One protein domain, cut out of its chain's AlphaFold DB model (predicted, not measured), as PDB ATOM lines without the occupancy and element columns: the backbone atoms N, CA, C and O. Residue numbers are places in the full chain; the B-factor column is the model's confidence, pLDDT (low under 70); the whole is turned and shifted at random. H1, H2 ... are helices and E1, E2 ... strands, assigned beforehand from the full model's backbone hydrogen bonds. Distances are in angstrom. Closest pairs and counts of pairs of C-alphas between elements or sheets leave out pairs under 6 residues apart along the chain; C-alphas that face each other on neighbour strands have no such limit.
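What this domain is: This is residues 26 to 143 and 304 to 323 of the 372 residues of the protein "DUF1618 domain-containing protein" of Panicum miliaceum (UniProt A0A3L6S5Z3). Two strongly twisted four-strand sheets, E2 E1 E7 E8 and E3 E4 E5 E6, lie partly face to face with their strands crossed, a sandwich in which E7 packs on edge strand E3. Helix H1 packs on the second sheet toward one end of the long axis, and the hairpin E1 and E2 reaches to the other end. The printed part has 138 residues with two named helices and nine named strands, in the order E1 E2 H1 E3 E4 E5 E6 H2 E7 E8 E9; both sheets are antiparallel and the class is mostly strand. It is compact, with a radius of gyration of the C-alphas of 15.4 A, yet elongated in outline, spanning 53 by 33 by 32 A.

Where its parts are: E1, residues 26 to 29, begins at C-alpha 26 (204.201, 219.454, 178.289). E2 is residues 36 to 42, 18.3 A long, and H1 is residues 50 to 58, 11.9 A. E3, residues 74 to 80, measures 17.7 A; E4, residues 87 to 93, 19.3 A; E5, residues 100 to 107, 22.9 A; E6, residues 112 to 120, 24.3 A, ending at C-alpha 120 (212.096, 238.872, 200.813). H2 is residues 136 to 139. E7, residues 304 to 310, is 20.5 A long; E8 is residues 313 to 316; E9, residues 320 to 322, ends at C-alpha 322 (206.763, 229.913, 172.452).

How they stand to each other: E1 and E2 form a hairpin, with N 27 and O 36 2.9 A apart. E7 is staggered: residues 304 to 305 pair with E1, N 26 and O 305 at 2.8 A, and residues 307 to 310 with E8, N 308 and O 315 at 2.8 A. E3 E4 E5 E6 make a meander, each strand the antiparallel neighbour of the one before, with N 76 and O 91 at 2.9 A, N 90 and O 104 at 2.8 A, and N 105 and O 114 at 2.8 A. The sheets' strands stand at 53 degrees; the closest C-alphas of E3 and E7 are those of Pro 78 and Met 306, 6.6 A apart. H1 is on the second sheet at a height of 9.5 A, over E6 and only just over E5, with 3 of its 9 C-alphas there; it runs along the strands, at 18 degrees to E6 on the local plane. Its closest C-alphas with E6 are those of Ile 52 and Ala 115, 5.9 A apart. H2 is on neither sheet. E9 pairs with no named strand; E1 and E9 are near each other, with 6 pairs of C-alphas within 10 A. Every O i to N i+4 pair in H1 is within hydrogen-bond range; H2 is too short for one.

The domain as a whole: The C-alphas of Ser 31 and Asp 62, the two farthest apart, are 52.6 A apart. Residues 144 to 303 are not printed, and C-alphas 143 and 304 are 27.1 A apart across the cut. The links H1 to E3 and E6 to H2 are long. Mean pLDDT of the printed part is 70.0; 56 residues are under 70, among them residues 58 to 68, 120 to 143 and 311 to 323.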
ATOM      1  N   TRP A  26     205.196 219.819 179.283       84.12
ATOM      2  CA  TRP A  26     204.201 219.454 178.289       84.12
ATOM      3  C   TRP A  26     204.275 220.445 177.142       84.12
ATOM      4  O   TRP A  26     204.277 221.651 177.384       84.12
ATOM      5  N   SER A  27     204.291 219.962 175.905       83.62
ATOM      6  CA  SER A  27     204.308 220.806 174.710       83.62
ATOM      7  C   SER A  27     203.194 220.426 173.739       83.62
ATOM      8  O   SER A  27     202.731 219.286 173.696       83.62
ATOM      9  N   ARG A  28     202.727 221.387 172.947       83.38
ATOM     10  CA  ARG A  28     201.838 221.142 171.803       83.38
ATOM     11  C   ARG A  28     202.052 222.195 170.732       83.38
ATOM     12  O   ARG A  28     202.416 223.321 171.043       83.38
ATOM     13  N   THR A  29     201.779 221.877 169.474       82.12
ATOM     14  CA  THR A  29     201.643 222.920 168.446       82.12
ATOM     15  C   THR A  29     200.344 223.692 168.675       82.12
ATOM     16  O   THR A  29     199.371 223.112 169.153       82.12
ATOM     17  N   ILE A  30     200.282 224.976 168.300       75.25
ATOM     18  CA  ILE A  30     199.025 225.753 168.398       75.25
ATOM     19  C   ILE A  30     197.876 225.076 167.632       75.25
ATOM     20  O   ILE A  30     196.725 225.132 168.052       75.25
ATOM     21  N   SER A  31     198.191 224.411 166.521       78.50
ATOM     22  CA  SER A  31     197.223 223.684 165.695       78.50
ATOM     23  C   SER A  31     196.713 222.378 166.316       78.50
ATOM     24  O   SER A  31     195.776 221.786 165.785       78.50
ATOM     25  N   SER A  32     197.325 221.899 167.403       80.31
ATOM     26  CA  SER A  32     197.006 220.617 168.029       80.31
ATOM     27  C   SER A  32     196.340 220.822 169.384       80.31
ATOM     28  O   SER A  32     196.832 221.553 170.238       80.31
ATOM     29  N   ASN A  33     195.263 220.080 169.636       81.75
ATOM     30  CA  ASN A  33     194.691 219.966 170.980       81.75
ATOM     31  C   ASN A  33     195.425 218.938 171.851       81.75
ATOM     32  O   ASN A  33     195.187 218.878 173.056       81.75
ATOM     33  N   CYS A  34     196.319 218.147 171.259       84.31
ATOM     34  CA  CYS A  34     197.026 217.070 171.935       84.31
ATOM     35  C   CYS A  34     198.302 217.592 172.593       84.31
ATOM     36  O   CYS A  34     199.183 218.114 171.904       84.31
ATOM     37  N   TRP A  35     198.399 217.408 173.910       87.00
ATOM     38  CA  TRP A  35     199.622 217.638 174.670       87.00
ATOM     39  C   TRP A  35     200.562 216.446 174.533       87.00
ATOM     40  O   TRP A  35     200.158 215.293 174.683       87.00
ATOM     41  N   ARG A  36     201.830 216.740 174.279       85.31
ATOM     42  CA  ARG A  36     202.930 215.788 174.326       85.31
ATOM     43  C   ARG A  36     203.647 215.970 175.651       85.31
ATOM     44  O   ARG A  36     203.983 217.093 176.024       85.31
ATOM     45  N   LYS A  37     203.845 214.871 176.370       87.56
ATOM     46  CA  LYS A  37     204.681 214.861 177.566       87.56
ATOM     47  C   LYS A  37     206.138 215.045 177.133       87.56
ATOM     48  O   LYS A  37     206.589 214.368 176.214       87.56
ATOM     49  N   GLY A  38     206.829 215.976 177.771       84.50
ATOM     50  CA  GLY A  38     208.259 216.204 177.616       84.50
ATOM     51  C   GLY A  38     209.043 215.551 178.752       84.50
ATOM     52  O   GLY A  38     208.797 214.406 179.129       84.50
ATOM     53  N   CYS A  39     209.983 216.304 179.313       84.31
ATOM     54  CA  CYS A  39     210.829 215.878 180.417       84.31
ATOM     55  C   CYS A  39     210.015 215.586 181.679       84.31
ATOM     56  O   CYS A  39     209.104 216.333 182.041       84.31
ATOM     57  N   VAL A  40     210.406 214.523 182.382       88.62
ATOM     58  CA  VAL A  40     209.925 214.172 183.718       88.62
ATOM     59  C   VAL A  40     211.139 214.099 184.634       88.62
ATOM     60  O   VAL A  40     212.081 213.369 184.337       88.62
ATOM     61  N   VAL A  41     211.118 214.849 185.731       88.56
ATOM     62  CA  VAL A  41     212.196 214.872 186.725       88.56
ATOM     63  C   VAL A  41     211.588 214.723 188.109       88.56
ATOM     64  O   VAL A  41     210.755 215.539 188.506       88.56
ATOM     65  N   ASP A  42     211.982 213.683 188.837       90.19
ATOM     66  CA  ASP A  42     211.651 213.552 190.255       90.19
ATOM     67  C   ASP A  42     212.612 214.390 191.104       90.19
ATOM     68  O   ASP A  42     213.788 214.526 190.767       90.19
ATOM     69  N   VAL A  43     212.130 214.953 192.209       86.62
ATOM     70  CA  VAL A  43     212.956 215.750 193.119       86.62
ATOM     71  C   VAL A  43     214.151 214.973 193.671       86.62
ATOM     72  O   VAL A  43     215.189 215.576 193.936       86.62
ATOM     73  N   ASP A  44     214.034 213.653 193.820       87.25
ATOM     74  CA  ASP A  44     215.127 212.800 194.286       87.25
ATOM     75  C   ASP A  44     216.205 212.572 193.207       87.25
ATOM     76  O   ASP A  44     217.332 212.207 193.536       87.25
ATOM     77  N   GLU A  45     215.897 212.839 191.933       89.38
ATOM     78  CA  GLU A  45     216.861 212.798 190.824       89.38
ATOM     79  C   GLU A  45     217.608 214.126 190.635       89.38
ATOM     80  O   GLU A  45     218.540 214.200 189.831       89.38
ATOM     81  N   ILE A  46     217.202 215.183 191.346       89.25
ATOM     82  CA  ILE A  46     217.811 216.504 191.221       89.25
ATOM     83  C   ILE A  46     219.119 216.530 192.004       89.25
ATOM     84  O   ILE A  46     219.149 216.462 193.235       89.25
ATOM     85  N   SER A  47     220.209 216.708 191.270       87.19
ATOM     86  CA  SER A  47     221.513 217.004 191.845       87.19
ATOM     87  C   SER A  47     221.588 218.476 192.259       87.19
ATOM     88  O   SER A  47     221.228 219.388 191.508       87.19
ATOM     89  N   VAL A  48     222.039 218.708 193.490       85.00
ATOM     90  CA  VAL A  48     222.259 220.045 194.043       85.00
ATOM     91  C   VAL A  48     223.717 220.112 194.452       85.00
ATOM     92  O   VAL A  48     224.161 219.301 195.259       85.00
ATOM     93  N   ASP A  49     224.450 221.054 193.872       84.12
ATOM     94  CA  ASP A  49     225.836 221.316 194.248       84.12
ATOM     95  C   ASP A  49     225.930 221.782 195.713       84.12
ATOM     96  O   ASP A  49     225.073 222.534 196.187       84.12
ATOM     97  N   ASP A  50     226.971 221.357 196.430       80.62
ATOM     98  CA  ASP A  50     227.129 221.641 197.861       80.62
ATOM     99  C   ASP A  50     227.251 223.144 198.159       80.62
ATOM    100  O   ASP A  50     226.750 223.614 199.187       80.62
ATOM    101  N   ALA A  51     227.865 223.931 197.267       78.94
ATOM    102  CA  ALA A  51     227.955 225.380 197.431       78.94
ATOM    103  C   ALA A  51     226.587 226.040 197.210       78.94
ATOM    104  O   ALA A  51     226.201 226.948 197.951       78.94
ATOM    105  N   ILE A  52     225.815 225.537 196.246       76.50
ATOM    106  CA  ILE A  52     224.445 225.989 195.971       76.50
ATOM    107  C   ILE A  52     223.526 225.648 197.143       76.50
ATOM    108  O   ILE A  52     222.788 226.511 197.619       76.50
ATOM    109  N   TYR A  53     223.615 224.426 197.664       77.88
ATOM    110  CA  TYR A  53     222.906 224.009 198.868       77.88
ATOM    111  C   TYR A  53     223.267 224.903 200.056       77.88
ATOM    112  O   TYR A  53     222.380 225.447 200.710       77.88
ATOM    113  N   SER A  54     224.560 225.140 200.286       76.12
ATOM    114  CA  SER A  54     225.036 226.013 201.362       76.12
ATOM    115  C   SER A  54     224.514 227.444 201.219       76.12
ATOM    116  O   SER A  54     224.119 228.050 202.213       76.12
ATOM    117  N   SER A  55     224.441 227.976 199.996       74.50
ATOM    118  CA  SER A  55     223.874 229.302 199.726       74.50
ATOM    119  C   SER A  55     222.357 229.363 199.912       74.50
ATOM    120  O   SER A  55     221.832 230.407 200.299       74.50
ATOM    121  N   LEU A  56     221.633 228.281 199.616       72.75
ATOM    122  CA  LEU A  56     220.207 228.189 199.918       72.75
ATOM    123  C   LEU A  56     220.001 228.155 201.436       72.75
ATOM    124  O   LEU A  56     219.135 228.856 201.946       72.75
ATOM    125  N   MET A  57     220.822 227.381 202.155       71.56
ATOM    126  CA  MET A  57     220.698 227.185 203.602       71.56
ATOM    127  C   MET A  57     221.155 228.393 204.422       71.56
ATOM    128  O   MET A  57     220.545 228.694 205.443       71.56
ATOM    129  N   SER A  58     222.169 229.138 203.978       66.38
ATOM    130  CA  SER A  58     222.645 230.330 204.695       66.38
ATOM    131  C   SER A  58     221.584 231.432 204.794       66.38
ATOM    132  O   SER A  58     221.573 232.194 205.757       66.38
ATOM    133  N   GLY A  59     220.640 231.483 203.848       61.47
ATOM    134  CA  GLY A  59     219.502 232.402 203.896       61.47
ATOM    135  C   GLY A  59     218.403 232.017 204.898       61.47
ATOM    136  O   GLY A  59     217.497 232.820 205.112       61.47
ATOM    137  N   LEU A  60     218.445 230.812 205.486       60.72
ATOM    138  CA  LEU A  60     217.446 230.335 206.455       60.72
ATOM    139  C   LEU A  60     217.735 230.792 207.900       60.72
ATOM    140  O   LEU A  60     216.813 230.816 208.710       60.72
ATOM    141  N   GLY A  61     218.970 231.181 208.230       57.06
ATOM    142  CA  GLY A  61     219.391 231.438 209.614       57.06
ATOM    143  C   GLY A  61     219.595 230.156 210.442       57.06
ATOM    144  O   GLY A  61     219.244 229.057 210.013       57.06
ATOM    145  N   ASP A  62     220.173 230.301 211.639       55.88
ATOM    146  CA  ASP A  62     220.660 229.185 212.476       55.88
ATOM    147  C   ASP A  62     219.561 228.258 213.040       55.88
ATOM    148  O   ASP A  62     219.865 227.197 213.580       55.88
ATOM    149  N   GLU A  63     218.280 228.626 212.921       55.22
ATOM    150  CA  GLU A  63     217.151 227.830 213.437       55.22
ATOM    151  C   GLU A  63     216.812 226.596 212.585       55.22
ATOM    152  O   GLU A  63     215.967 225.784 212.977       55.22
ATOM    153  N   HIS A  64     217.423 226.447 211.409       57.53
ATOM    154  CA  HIS A  64     217.085 225.362 210.502       57.53
ATOM    155  C   HIS A  64     218.055 224.187 210.586       57.53
ATOM    156  O   HIS A  64     219.272 224.312 210.482       57.53
ATOM    157  N   ASP A  65     217.451 223.015 210.767       54.69
ATOM    158  CA  ASP A  65     218.127 221.741 210.940       54.69
ATOM    159  C   ASP A  65     219.041 221.431 209.743       54.69
ATOM    160  O   ASP A  65     218.625 221.531 208.583       54.69
ATOM    161  N   LYS A  66     220.280 221.002 210.012       56.03
ATOM    162  CA  LYS A  66     221.314 220.740 208.988       56.03
ATOM    163  C   LYS A  66     220.918 219.640 207.986       56.03
ATOM    164  O   LYS A  66     221.606 219.430 206.991       56.03
ATOM    165  N   SER A  67     219.801 218.948 208.222       59.62
ATOM    166  CA  SER A  67     219.234 217.906 207.362       59.62
ATOM    167  C   SER A  67     218.251 218.406 206.288       59.62
ATOM    168  O   SER A  67     217.573 217.584 205.658       59.62
ATOM    169  N   LEU A  68     218.076 219.719 206.106       65.19
ATOM    170  CA  LEU A  68     217.062 220.272 205.204       65.19
ATOM    171  C   LEU A  68     217.411 220.115 203.710       65.19
ATOM    172  O   LEU A  68     217.872 221.040 203.062       65.19
ATOM    173  N   LYS A  69     217.100 218.960 203.119       76.31
ATOM    174  CA  LYS A  69     217.275 218.704 201.677       76.31
ATOM    175  C   LYS A  69     216.361 219.572 200.802       76.31
ATOM    176  O   LYS A  69     215.273 219.947 201.229       76.31
ATOM    177  N   PHE A  70     216.733 219.782 199.535       79.44
ATOM    178  CA  PHE A  70     215.912 220.516 198.558       79.44
ATOM    179  C   PHE A  70     214.471 219.984 198.457       79.44
ATOM    180  O   PHE A  70     213.527 220.768 198.461       79.44
ATOM    181  N   ARG A  71     214.273 218.657 198.514       82.88
ATOM    182  CA  ARG A  71     212.938 218.024 198.566       82.88
ATOM    183  C   ARG A  71     212.051 218.448 199.741       82.88
ATOM    184  O   ARG A  71     210.845 218.222 199.714       82.88
ATOM    185  N   ASN A  72     212.638 219.027 200.785       79.56
ATOM    186  CA  ASN A  72     211.909 219.514 201.949       79.56
ATOM    187  C   ASN A  72     211.377 220.942 201.726       79.56
ATOM    188  O   ASN A  72     210.495 221.375 202.470       79.56
ATOM    189  N   LEU A  73     211.872 221.664 200.711       80.50
ATOM    190  CA  LEU A  73     211.369 222.984 200.345       80.50
ATOM    191  C   LEU A  73     210.011 222.869 199.644       80.50
ATOM    192  O   LEU A  73     209.757 221.968 198.847       80.50
ATOM    193  N   HIS A  74     209.128 223.815 199.936       78.44
ATOM    194  CA  HIS A  74     207.957 224.083 199.119       78.44
ATOM    195  C   HIS A  74     208.396 224.813 197.858       78.44
ATOM    196  O   HIS A  74     208.610 226.026 197.884       78.44
ATOM    197  N   SER A  75     208.506 224.066 196.765       79.75
ATOM    198  CA  SER A  75     208.697 224.633 195.438       79.75
ATOM    199  C   SER A  75     207.353 224.818 194.733       79.75
ATOM    200  O   SER A  75     206.495 223.940 194.801       79.75
ATOM    201  N   PHE A  76     207.132 225.976 194.109       74.12
ATOM    202  CA  PHE A  76     205.906 226.291 193.369       74.12
ATOM    203  C   PHE A  76     206.124 227.437 192.367       74.12
ATOM    204  O   PHE A  76     207.223 227.977 192.245       74.12
ATOM    205  N   SER A  77     205.072 227.787 191.621       72.25
ATOM    206  CA  SER A  77     205.088 228.792 190.546       72.25
ATOM    207  C   SER A  77     206.170 228.538 189.483       72.25
ATOM    208  O   SER A  77     207.033 229.400 189.289       72.25
ATOM    209  N   PRO A  78     206.153 227.374 188.799       75.50
ATOM    210  CA  PRO A  78     207.150 227.114 187.777       75.50
ATOM    211  C   PRO A  78     207.041 228.127 186.642       75.50
ATOM    212  O   PRO A  78     205.950 228.490 186.216       75.50
ATOM    213  N   THR A  79     208.186 228.582 186.157       73.94
ATOM    214  CA  THR A  79     208.290 229.489 185.018       73.94
ATOM    215  C   THR A  79     209.365 228.939 184.104       73.94
ATOM    216  O   THR A  79     210.531 228.924 184.476       73.94
ATOM    217  N   LEU A  80     208.982 228.431 182.939       75.12
ATOM    218  CA  LEU A  80     209.946 227.907 181.978       75.12
ATOM    219  C   LEU A  80     210.623 229.085 181.247       75.12
ATOM    220  O   LEU A  80     209.997 230.116 180.988       75.12
ATOM    221  N   SER A  81     211.927 228.967 181.013       73.94
ATOM    222  CA  SER A  81     212.741 229.989 180.357       73.94
ATOM    223  C   SER A  81     212.301 230.199 178.906       73.94
ATOM    224  O   SER A  81     211.795 229.286 178.253       73.94
ATOM    225  N   THR A  82     212.471 231.421 178.402       68.19
ATOM    226  CA  THR A  82     212.264 231.749 176.981       68.19
ATOM    227  C   THR A  82     213.517 231.556 176.144       68.19
ATOM    228  O   THR A  82     213.413 231.489 174.926       68.19
ATOM    229  N   ASP A  83     214.683 231.498 176.788       66.69
ATOM    230  CA  ASP A  83     215.978 231.603 176.108       66.69
ATOM    231  C   ASP A  83     216.760 230.286 176.162       66.69
ATOM    232  O   ASP A  83     217.676 230.066 175.373       66.69
ATOM    233  N   VAL A  84     216.419 229.423 177.121       70.94
ATOM    234  CA  VAL A  84     217.093 228.148 177.365       70.94
ATOM    235  C   VAL A  84     216.033 227.067 177.480       70.94
ATOM    236  O   VAL A  84     215.224 227.089 178.410       70.94
ATOM    237  N   ASP A  85     216.056 226.123 176.547       73.38
ATOM    238  CA  ASP A  85     215.175 224.961 176.582       73.38
ATOM    239  C   ASP A  85     215.369 224.181 177.890       73.38
ATOM    240  O   ASP A  85     216.462 224.137 178.456       73.38
ATOM    241  N   ASP A  86     214.285 223.592 178.396       77.50
ATOM    242  CA  ASP A  86     214.281 222.739 179.593       77.50
ATOM    243  C   ASP A  86     214.747 223.401 180.907       77.50
ATOM    244  O   ASP A  86     214.850 222.730 181.935       77.50
ATOM    245  N   LEU A  87     214.959 224.722 180.926       81.19
ATOM    246  CA  LEU A  87     215.298 225.470 182.137       81.19
ATOM    247  C   LEU A  87     214.043 226.038 182.805       81.19
ATOM    248  O   LEU A  87     213.364 226.902 182.254       81.19
ATOM    249  N   VAL A  88     213.755 225.610 184.032       81.06
ATOM    250  CA  VAL A  88     212.584 226.049 184.801       81.06
ATOM    251  C   VAL A  88     212.999 226.828 186.037       81.06
ATOM    252  O   VAL A  88     213.709 226.327 186.899       81.06
ATOM    253  N   TYR A  89     212.475 228.036 186.186       81.31
ATOM    254  CA  TYR A  89     212.565 228.810 187.412       81.31
ATOM    255  C   TYR A  89     211.467 228.403 188.386       81.31
ATOM    256  O   TYR A  89     210.291 228.323 188.029       81.31
ATOM    257  N   LEU A  90     211.851 228.163 189.632       81.62
ATOM    258  CA  LEU A  90     210.966 227.768 190.712       81.62
ATOM    259  C   LEU A  90     211.098 228.748 191.864       81.62
ATOM    260  O   LEU A  90     212.201 229.109 192.286       81.62
ATOM    261  N   ARG A  91     209.956 229.108 192.440       79.62
ATOM    262  CA  ARG A  91     209.923 229.680 193.778       79.62
ATOM    263  C   ARG A  91     210.142 228.564 194.776       79.62
ATOM    264  O   ARG A  91     209.435 227.573 194.678       79.62
ATOM    265  N   SER A  92     211.040 228.733 195.737       80.19
ATOM    266  CA  SER A  92     211.242 227.769 196.821       80.19
ATOM    267  C   SER A  92     211.209 228.462 198.181       80.19
ATOM    268  O   SER A  92     211.823 229.512 198.358       80.19
ATOM    269  N   VAL A  93     210.478 227.893 199.134       78.69
ATOM    270  CA  VAL A  93     210.339 228.386 200.516       78.69
ATOM    271  C   VAL A  93     210.367 227.217 201.494       78.69
ATOM    272  O   VAL A  93     210.115 226.080 201.105       78.69
ATOM    273  N   VAL A  94     210.638 227.453 202.775       77.56
ATOM    274  CA  VAL A  94     210.683 226.362 203.765       77.56
ATOM    275  C   VAL A  94     209.270 225.960 204.182       77.56
ATOM    276  O   VAL A  94     208.885 224.786 204.138       77.56
ATOM    277  N   LYS A  95     208.455 226.955 204.532       76.88
ATOM    278  CA  LYS A  95     207.034 226.820 204.856       76.88
ATOM    279  C   LYS A  95     206.221 227.547 203.792       76.88
ATOM    280  O   LYS A  95     206.624 228.595 203.305       76.88
ATOM    281  N   ALA A  96     205.053 227.007 203.447       69.31
ATOM    282  CA  ALA A  96     204.227 227.520 202.349       69.31
ATOM    283  C   ALA A  96     203.894 229.024 202.463       69.31
ATOM    284  O   ALA A  96     203.795 229.704 201.447       69.31
ATOM    285  N   ASN A  97     203.794 229.543 203.692       69.44
ATOM    286  CA  ASN A  97     203.445 230.938 203.972       69.44
ATOM    287  C   ASN A  97     204.669 231.830 204.244       69.44
ATOM    288  O   ASN A  97     204.507 232.972 204.683       69.44
ATOM    289  N   ASP A  98     205.891 231.330 204.030       73.25
ATOM    290  CA  ASP A  98     207.084 232.142 204.236       73.25
ATOM    291  C   ASP A  98     207.152 233.262 203.191       73.25
ATOM    292  O   ASP A  98     207.000 233.075 201.976       73.25
ATOM    293  N   LYS A  99     207.408 234.464 203.704       71.81
ATOM    294  CA  LYS A  99     207.602 235.681 202.908       71.81
ATOM    295  C   LYS A  99     208.997 235.761 202.293       71.81
ATOM    296  O   LYS A  99     209.201 236.478 201.314       71.81
ATOM    297  N   ASN A 100     209.937 235.023 202.876       75.06
ATOM    298  CA  ASN A 100     211.306 234.899 202.410       75.06
ATOM    299  C   ASN A 100     211.459 233.565 201.688       75.06
ATOM    300  O   ASN A 100     210.881 232.557 202.096       75.06
ATOM    301  N   GLY A 101     212.239 233.562 200.621       77.81
ATOM    302  CA  GLY A 101     212.537 232.339 199.898       77.81
ATOM    303  C   GLY A 101     213.590 232.552 198.834       77.81
ATOM    304  O   GLY A 101     214.277 233.571 198.814       77.81
ATOM    305  N   TRP A 102     213.681 231.591 197.925       80.12
ATOM    306  CA  TRP A 102     214.663 231.569 196.851       80.12
ATOM    307  C   TRP A 102     213.990 231.437 195.501       80.12
ATOM    308  O   TRP A 102     212.965 230.761 195.363       80.12
ATOM    309  N   VAL A 103     214.589 232.078 194.506       80.44
ATOM    310  CA  VAL A 103     214.405 231.678 193.116       80.44
ATOM    311  C   VAL A 103     215.526 230.710 192.785       80.44
ATOM    312  O   VAL A 103     216.706 231.005 192.996       80.44
ATOM    313  N   VAL A 104     215.145 229.546 192.283       83.06
ATOM    314  CA  VAL A 104     216.078 228.524 191.814       83.06
ATOM    315  C   VAL A 104     215.783 228.224 190.355       83.06
ATOM    316  O   VAL A 104     214.623 228.218 189.952       83.06
ATOM    317  N   SER A 105     216.816 227.991 189.564       85.56
ATOM    318  CA  SER A 105     216.711 227.413 188.229       85.56
ATOM    319  C   SER A 105     216.939 225.914 188.309       85.56
ATOM    320  O   SER A 105     217.870 225.442 188.952       85.56
ATOM    321  N   LEU A 106     216.085 225.166 187.632       86.88
ATOM    322  CA  LEU A 106     216.172 223.731 187.458       86.88
ATOM    323  C   LEU A 106     216.392 223.457 185.976       86.88
ATOM    324  O   LEU A 106     215.509 223.715 185.163       86.88
ATOM    325  N   ASP A 107     217.567 222.943 185.637       87.88
ATOM    326  CA  ASP A 107     217.840 222.400 184.310       87.88
ATOM    327  C   ASP A 107     217.281 220.973 184.278       87.88
ATOM    328  O   ASP A 107     217.807 220.081 184.949       87.88
ATOM    329  N   LEU A 108     216.169 220.770 183.569       86.56
ATOM    330  CA  LEU A 108     215.482 219.480 183.519       86.56
ATOM    331  C   LEU A 108     216.243 218.446 182.684       86.56
ATOM    332  O   LEU A 108     216.141 217.253 182.969       86.56
ATOM    333  N   ALA A 109     217.021 218.885 181.691       86.19
ATOM    334  CA  ALA A 109     217.829 218.000 180.862       86.19
ATOM    335  C   ALA A 109     219.019 217.440 181.654       86.19
ATOM    336  O   ALA A 109     219.300 216.241 181.601       86.19
ATOM    337  N   LYS A 110     219.691 218.292 182.438       88.25
ATOM    338  CA  LYS A 110     220.818 217.894 183.296       88.25
ATOM    339  C   LYS A 110     220.394 217.386 184.671       88.25
ATOM    340  O   LYS A 110     221.209 216.783 185.364       88.25
ATOM    341  N   LYS A 111     219.143 217.626 185.075       91.38
ATOM    342  CA  LYS A 111     218.618 217.351 186.423       91.38
ATOM    343  C   LYS A 111     219.469 218.021 187.506       91.38
ATOM    344  O   LYS A 111     219.802 217.424 188.530       91.38
ATOM    345  N   THR A 112     219.854 219.270 187.258       88.12
ATOM    346  CA  THR A 112     220.715 220.060 188.151       88.12
ATOM    347  C   THR A 112     219.996 221.314 188.610       88.12
ATOM    348  O   THR A 112     219.348 221.994 187.809       88.12
ATOM    349  N   LEU A 113     220.161 221.656 189.883       86.69
ATOM    350  CA  LEU A 113     219.657 222.900 190.449       86.69
ATOM    351  C   LEU A 113     220.747 223.974 190.483       86.69
ATOM    352  O   LEU A 113     221.862 223.712 190.928       86.69
ATOM    353  N   THR A 114     220.396 225.204 190.121       78.19
ATOM    354  CA  THR A 114     221.208 226.393 190.372       78.19
ATOM    355  C   THR A 114     220.421 227.427 191.172       78.19
ATOM    356  O   THR A 114     219.274 227.741 190.865       78.19
ATOM    357  N   ALA A 115     221.006 227.943 192.254       66.81
ATOM    358  CA  ALA A 115     220.381 229.013 193.024       66.81
ATOM    359  C   ALA A 115     220.655 230.352 192.343       66.81
ATOM    360  O   ALA A 115     221.798 230.676 192.034       66.81
ATOM    361  N   ILE A 116     219.597 231.127 192.132       69.31
ATOM    362  CA  ILE A 116     219.684 232.431 191.473       69.31
ATOM    363  C   ILE A 116     219.765 233.544 192.512       69.31
ATOM    364  O   ILE A 116     220.498 234.513 192.338       69.31
ATOM    365  N   GLY A 117     219.026 233.405 193.614       69.94
ATOM    366  CA  GLY A 117     219.099 234.350 194.720       69.94
ATOM    367  C   GLY A 117     217.970 234.199 195.730       69.94
ATOM    368  O   GLY A 117     216.906 233.643 195.439       69.94
ATOM    369  N   SER A 118     218.212 234.715 196.933       72.69
ATOM    370  CA  SER A 118     217.192 234.902 197.963       72.69
ATOM    371  C   SER A 118     216.381 236.172 197.701       72.69
ATOM    372  O   SER A 118     216.937 237.191 197.293       72.69
ATOM    373  N   TYR A 119     215.094 236.152 198.019       70.56
ATOM    374  CA  TYR A 119     214.238 237.336 198.043       70.56
ATOM    375  C   TYR A 119     213.464 237.412 199.365       70.56
ATOM    376  O   TYR A 119     213.245 236.410 200.050       70.56
ATOM    377  N   SER A 120     212.997 238.615 199.691       68.06
ATOM    378  CA  SER A 120     212.096 238.872 200.813       68.06
ATOM    379  C   SER A 120     210.933 239.736 200.346       68.06
ATOM    380  O   SER A 120     211.138 240.835 199.828       68.06
ATOM    381  N   PHE A 121     209.701 239.262 200.536       62.34
ATOM    382  CA  PHE A 121     208.510 240.082 200.340       62.34
ATOM    383  C   PHE A 121     208.077 240.679 201.676       62.34
ATOM    384  O   PHE A 121     207.324 240.081 202.441       62.34
ATOM    385  N   ALA A 122     208.526 241.901 201.957       54.06
ATOM    386  CA  ALA A 122     208.236 242.561 203.227       54.06
ATOM    387  C   ALA A 122     206.727 242.801 203.474       54.06
ATOM    388  O   ALA A 122     206.319 242.924 204.630       54.06
ATOM    389  N   ARG A 123     205.881 242.874 202.427       49.25
ATOM    390  CA  ARG A 123     204.477 243.328 202.559       49.25
ATOM    391  C   ARG A 123     203.410 242.630 201.701       49.25
ATOM    392  O   ARG A 123     202.247 242.994 201.829       49.25
ATOM    393  N   HIS A 124     203.746 241.624 200.893       52.31
ATOM    394  CA  HIS A 124     202.778 240.988 199.985       52.31
ATOM    395  C   HIS A 124     202.754 239.474 200.142       52.31
ATOM    396  O   HIS A 124     203.799 238.877 200.391       52.31
ATOM    397  N   ASP A 125     201.561 238.879 200.005       49.28
ATOM    398  CA  ASP A 125     201.384 237.432 199.898       49.28
ATOM    399  C   ASP A 125     201.937 236.976 198.538       49.28
ATOM    400  O   ASP A 125     201.391 237.313 197.480       49.28
ATOM    401  N   PRO A 126     203.040 236.229 198.543       50.06
ATOM    402  CA  PRO A 126     203.737 235.896 197.322       50.06
ATOM    403  C   PRO A 126     203.110 234.689 196.590       50.06
ATOM    404  O   PRO A 126     203.625 234.266 195.554       50.06
ATOM    405  N   CYS A 127     201.999 234.129 197.085       46.78
ATOM    406  CA  CYS A 127     201.135 233.204 196.338       46.78
ATOM    407  C   CYS A 127     200.239 233.927 195.312       46.78
ATOM    408  O   CYS A 127     199.753 233.301 194.369       46.78
ATOM    409  N   ILE A 128     200.041 235.243 195.465       47.00
ATOM    410  CA  ILE A 128     199.153 236.046 194.607       47.00
ATOM    411  C   ILE A 128     199.878 236.541 193.346       47.00
ATOM    412  O   ILE A 128     199.272 236.674 192.284       47.00
ATOM    413  N   TYR A 129     201.192 236.749 193.426       48.91
ATOM    414  CA  TYR A 129     202.001 237.267 192.325       48.91
ATOM    415  C   TYR A 129     202.826 236.136 191.709       48.91
ATOM    416  O   TYR A 129     203.943 235.849 192.130       48.91
ATOM    417  N   GLY A 130     202.257 235.463 190.704       50.25
ATOM    418  CA  GLY A 130     203.049 234.599 189.829       50.25
ATOM    419  C   GLY A 130     204.153 235.418 189.155       50.25
ATOM    420  O   GLY A 130     203.915 236.571 188.784       50.25
ATOM    421  N   TYR A 131     205.348 234.843 188.994       49.22
ATOM    422  CA  TYR A 131     206.394 235.465 188.185       49.22
ATOM    423  C   TYR A 131     205.813 235.738 186.798       49.22
ATOM    424  O   TYR A 131     205.421 234.819 186.079       49.22
ATOM    425  N   ARG A 132     205.697 237.015 186.430       49.34
ATOM    426  CA  ARG A 132     205.469 237.354 185.030       49.34
ATOM    427  C   ARG A 132     206.794 237.159 184.319       49.34
ATOM    428  O   ARG A 132     207.809 237.692 184.761       49.34
ATOM    429  N   LEU A 133     206.750 236.422 183.213       42.84
ATOM    430  CA  LEU A 133     207.785 236.431 182.186       42.84
ATOM    431  C   LEU A 133     207.895 237.860 181.639       42.84
ATOM    432  O   LEU A 133     207.240 238.248 180.676       42.84
ATOM    433  N   CYS A 134     208.662 238.679 182.336       40.44
ATOM    434  CA  CYS A 134     209.416 239.761 181.734       40.44
ATOM    435  C   CYS A 134     210.800 239.181 181.434       40.44
ATOM    436  O   CYS A 134     211.093 238.071 181.868       40.44
ATOM    437  N   SER A 135     211.659 239.923 180.751       43.91
ATOM    438  CA  SER A 135     213.057 239.588 180.453       43.91
ATOM    439  C   SER A 135     213.949 239.391 181.699       43.91
ATOM    440  O   SER A 135     215.084 239.837 181.717       43.91
ATOM    441  N   LEU A 136     213.442 238.795 182.781       45.72
ATOM    442  CA  LEU A 136     214.102 238.543 184.050       45.72
ATOM    443  C   LEU A 136     215.373 237.714 183.844       45.72
ATOM    444  O   LEU A 136     216.342 237.965 184.543       45.72
ATOM    445  N   SER A 137     215.418 236.837 182.835       44.47
ATOM    446  CA  SER A 137     216.658 236.193 182.372       44.47
ATOM    447  C   SER A 137     217.756 237.211 182.030       44.47
ATOM    448  O   SER A 137     218.902 237.016 182.416       44.47
ATOM    449  N   ASN A 138     217.407 238.349 181.423       42.12
ATOM    450  CA  ASN A 138     218.341 239.433 181.090       42.12
ATOM    451  C   ASN A 138     218.767 240.278 182.304       42.12
ATOM    452  O   ASN A 138     219.734 241.030 182.210       42.12
ATOM    453  N   TYR A 139     218.051 240.192 183.429       44.84
ATOM    454  CA  TYR A 139     218.369 240.926 184.664       44.84
ATOM    455  C   TYR A 139     219.006 240.041 185.739       44.84
ATOM    456  O   TYR A 139     219.607 240.543 186.689       44.84
ATOM    457  N   LEU A 140     218.896 238.723 185.592       48.81
ATOM    458  CA  LEU A 140     219.599 237.743 186.396       48.81
ATOM    459  C   LEU A 140     220.934 237.477 185.709       48.81
ATOM    460  O   LEU A 140     221.036 236.606 184.855       48.81
ATOM    461  N   ASN A 141     221.949 238.272 186.054       41.53
ATOM    462  CA  ASN A 141     223.312 238.077 185.565       41.53
ATOM    463  C   ASN A 141     223.750 236.624 185.821       41.53
ATOM    464  O   ASN A 141     224.136 236.263 186.934       41.53
ATOM    465  N   MET A 142     223.692 235.789 184.782       38.31
ATOM    466  CA  MET A 142     224.290 234.463 184.772       38.31
ATOM    467  C   MET A 142     225.802 234.651 184.701       38.31
ATOM    468  O   MET A 142     226.391 234.717 183.626       38.31
ATOM    469  N   ALA A 143     226.436 234.783 185.863       35.00
ATOM    470  CA  ALA A 143     227.883 234.754 185.966       35.00
ATOM    471  C   ALA A 143     228.377 233.320 185.711       35.00
ATOM    472  O   ALA A 143     228.680 232.572 186.636       35.00
ATOM    473  N   VAL A 304     203.734 225.654 175.665       62.47
ATOM    474  CA  VAL A 304     204.424 224.880 176.692       62.47
ATOM    475  C   VAL A 304     203.757 225.103 178.042       62.47
ATOM    476  O   VAL A 304     203.260 226.190 178.345       62.47
ATOM    477  N   MET A 305     203.701 224.042 178.838       70.25
ATOM    478  CA  MET A 305     203.133 224.024 180.177       70.25
ATOM    479  C   MET A 305     204.009 223.165 181.087       70.25
ATOM    480  O   MET A 305     204.538 222.139 180.671       70.25
ATOM    481  N   MET A 306     204.124 223.566 182.347       75.50
ATOM    482  CA  MET A 306     204.802 222.797 183.380       75.50
ATOM    483  C   MET A 306     203.793 222.320 184.414       75.50
ATOM    484  O   MET A 306     202.923 223.084 184.838       75.50
ATOM    485  N   SER A 307     203.931 221.075 184.861       70.62
ATOM    486  CA  SER A 307     203.171 220.548 185.991       70.62
ATOM    487  C   SER A 307     204.090 220.053 187.104       70.62
ATOM    488  O   SER A 307     205.073 219.372 186.827       70.62
ATOM    489  N   GLN A 308     203.752 220.373 188.351       71.38
ATOM    490  CA  GLN A 308     204.367 219.823 189.555       71.38
ATOM    491  C   GLN A 308     203.358 218.972 190.306       71.38
ATOM    492  O   GLN A 308     202.233 219.411 190.528       71.38
ATOM    493  N   GLN A 309     203.754 217.775 190.722       75.38
ATOM    494  CA  GLN A 309     202.853 216.846 191.404       75.38
ATOM    495  C   GLN A 309     203.362 216.499 192.799       75.38
ATOM    496  O   GLN A 309     204.523 216.133 192.933       75.38
ATOM    497  N   TRP A 310     202.483 216.580 193.800       70.19
ATOM    498  CA  TRP A 310     202.722 216.288 195.216       70.19
ATOM    499  C   TRP A 310     201.655 215.317 195.720       70.19
ATOM    500  O   TRP A 310     200.492 215.706 195.791       70.19
ATOM    501  N   GLY A 311     202.006 214.075 196.073       58.25
ATOM    502  CA  GLY A 311     201.071 213.153 196.746       58.25
ATOM    503  C   GLY A 311     199.673 213.045 196.102       58.25
ATOM    504  O   GLY A 311     198.673 213.000 196.812       58.25
ATOM    505  N   GLY A 312     199.586 213.085 194.765       56.22
ATOM    506  CA  GLY A 312     198.324 213.053 194.004       56.22
ATOM    507  C   GLY A 312     197.709 214.418 193.642       56.22
ATOM    508  O   GLY A 312     196.800 214.475 192.818       56.22
ATOM    509  N   ILE A 313     198.219 215.526 194.183       56.50
ATOM    510  CA  ILE A 313     197.833 216.896 193.816       56.50
ATOM    511  C   ILE A 313     198.749 217.386 192.692       56.50
ATOM    512  O   ILE A 313     199.966 217.331 192.826       56.50
ATOM    513  N   SER A 314     198.182 217.892 191.594       61.31
ATOM    514  CA  SER A 314     198.941 218.482 190.483       61.31
ATOM    515  C   SER A 314     198.732 219.994 190.421       61.31
ATOM    516  O   SER A 314     197.604 220.463 190.304       61.31
ATOM    517  N   TYR A 315     199.823 220.751 190.415       65.31
ATOM    518  CA  TYR A 315     199.866 222.180 190.115       65.31
ATOM    519  C   TYR A 315     200.342 222.357 188.676       65.31
ATOM    520  O   TYR A 315     201.344 221.762 188.295       65.31
ATOM    521  N   GLN A 316     199.638 223.147 187.871       64.38
ATOM    522  CA  GLN A 316     199.993 223.407 186.474       64.38
ATOM    523  C   GLN A 316     200.163 224.905 186.241       64.38
ATOM    524  O   GLN A 316     199.471 225.715 186.859       64.38
ATOM    525  N   THR A 317     201.078 225.274 185.350       61.09
ATOM    526  CA  THR A 317     201.167 226.644 184.833       61.09
ATOM    527  C   THR A 317     200.140 226.848 183.740       61.09
ATOM    528  O   THR A 317     199.725 225.896 183.083       61.09
ATOM    529  N   HIS A 318     199.762 228.099 183.484       59.31
ATOM    530  CA  HIS A 318     199.034 228.383 182.253       59.31
ATOM    531  C   HIS A 318     199.928 228.098 181.040       59.31
ATOM    532  O   HIS A 318     201.116 228.439 181.076       59.31
ATOM    533  N   PRO A 319     199.380 227.483 179.980       55.34
ATOM    534  CA  PRO A 319     200.047 227.384 178.693       55.34
ATOM    535  C   PRO A 319     200.484 228.759 178.203       55.34
ATOM    536  O   PRO A 319     199.666 229.679 178.148       55.34
ATOM    537  N   TYR A 320     201.737 228.896 177.792       63.38
ATOM    538  CA  TYR A 320     202.195 230.093 177.096       63.38
ATOM    539  C   TYR A 320     202.801 229.728 175.750       63.38
ATOM    540  O   TYR A 320     203.283 228.613 175.543       63.38
ATOM    541  N   THR A 321     202.711 230.665 174.814       52.62
ATOM    542  CA  THR A 321     203.149 230.458 173.438       52.62
ATOM    543  C   THR A 321     204.629 230.778 173.312       52.62
ATOM    544  O   THR A 321     205.046 231.916 173.520       52.62
ATOM    545  N   TYR A 322     205.403 229.775 172.928       50.66
ATOM    546  CA  TYR A 322     206.763 229.913 172.452       50.66
ATOM    547  C   TYR A 322     206.737 230.285 170.968       50.66
ATOM    548  O   TYR A 322     206.195 229.553 170.134       50.66
ATOM    549  N   ASN A 323     207.301 231.447 170.644       46.34
ATOM    550  CA  ASN A 323     207.490 231.911 169.277       46.34
ATOM    551  C   ASN A 323     208.997 232.084 169.085       46.34
ATOM    552  O   ASN A 323     209.588 232.949 169.725       46.34
TER     553      ASN A 323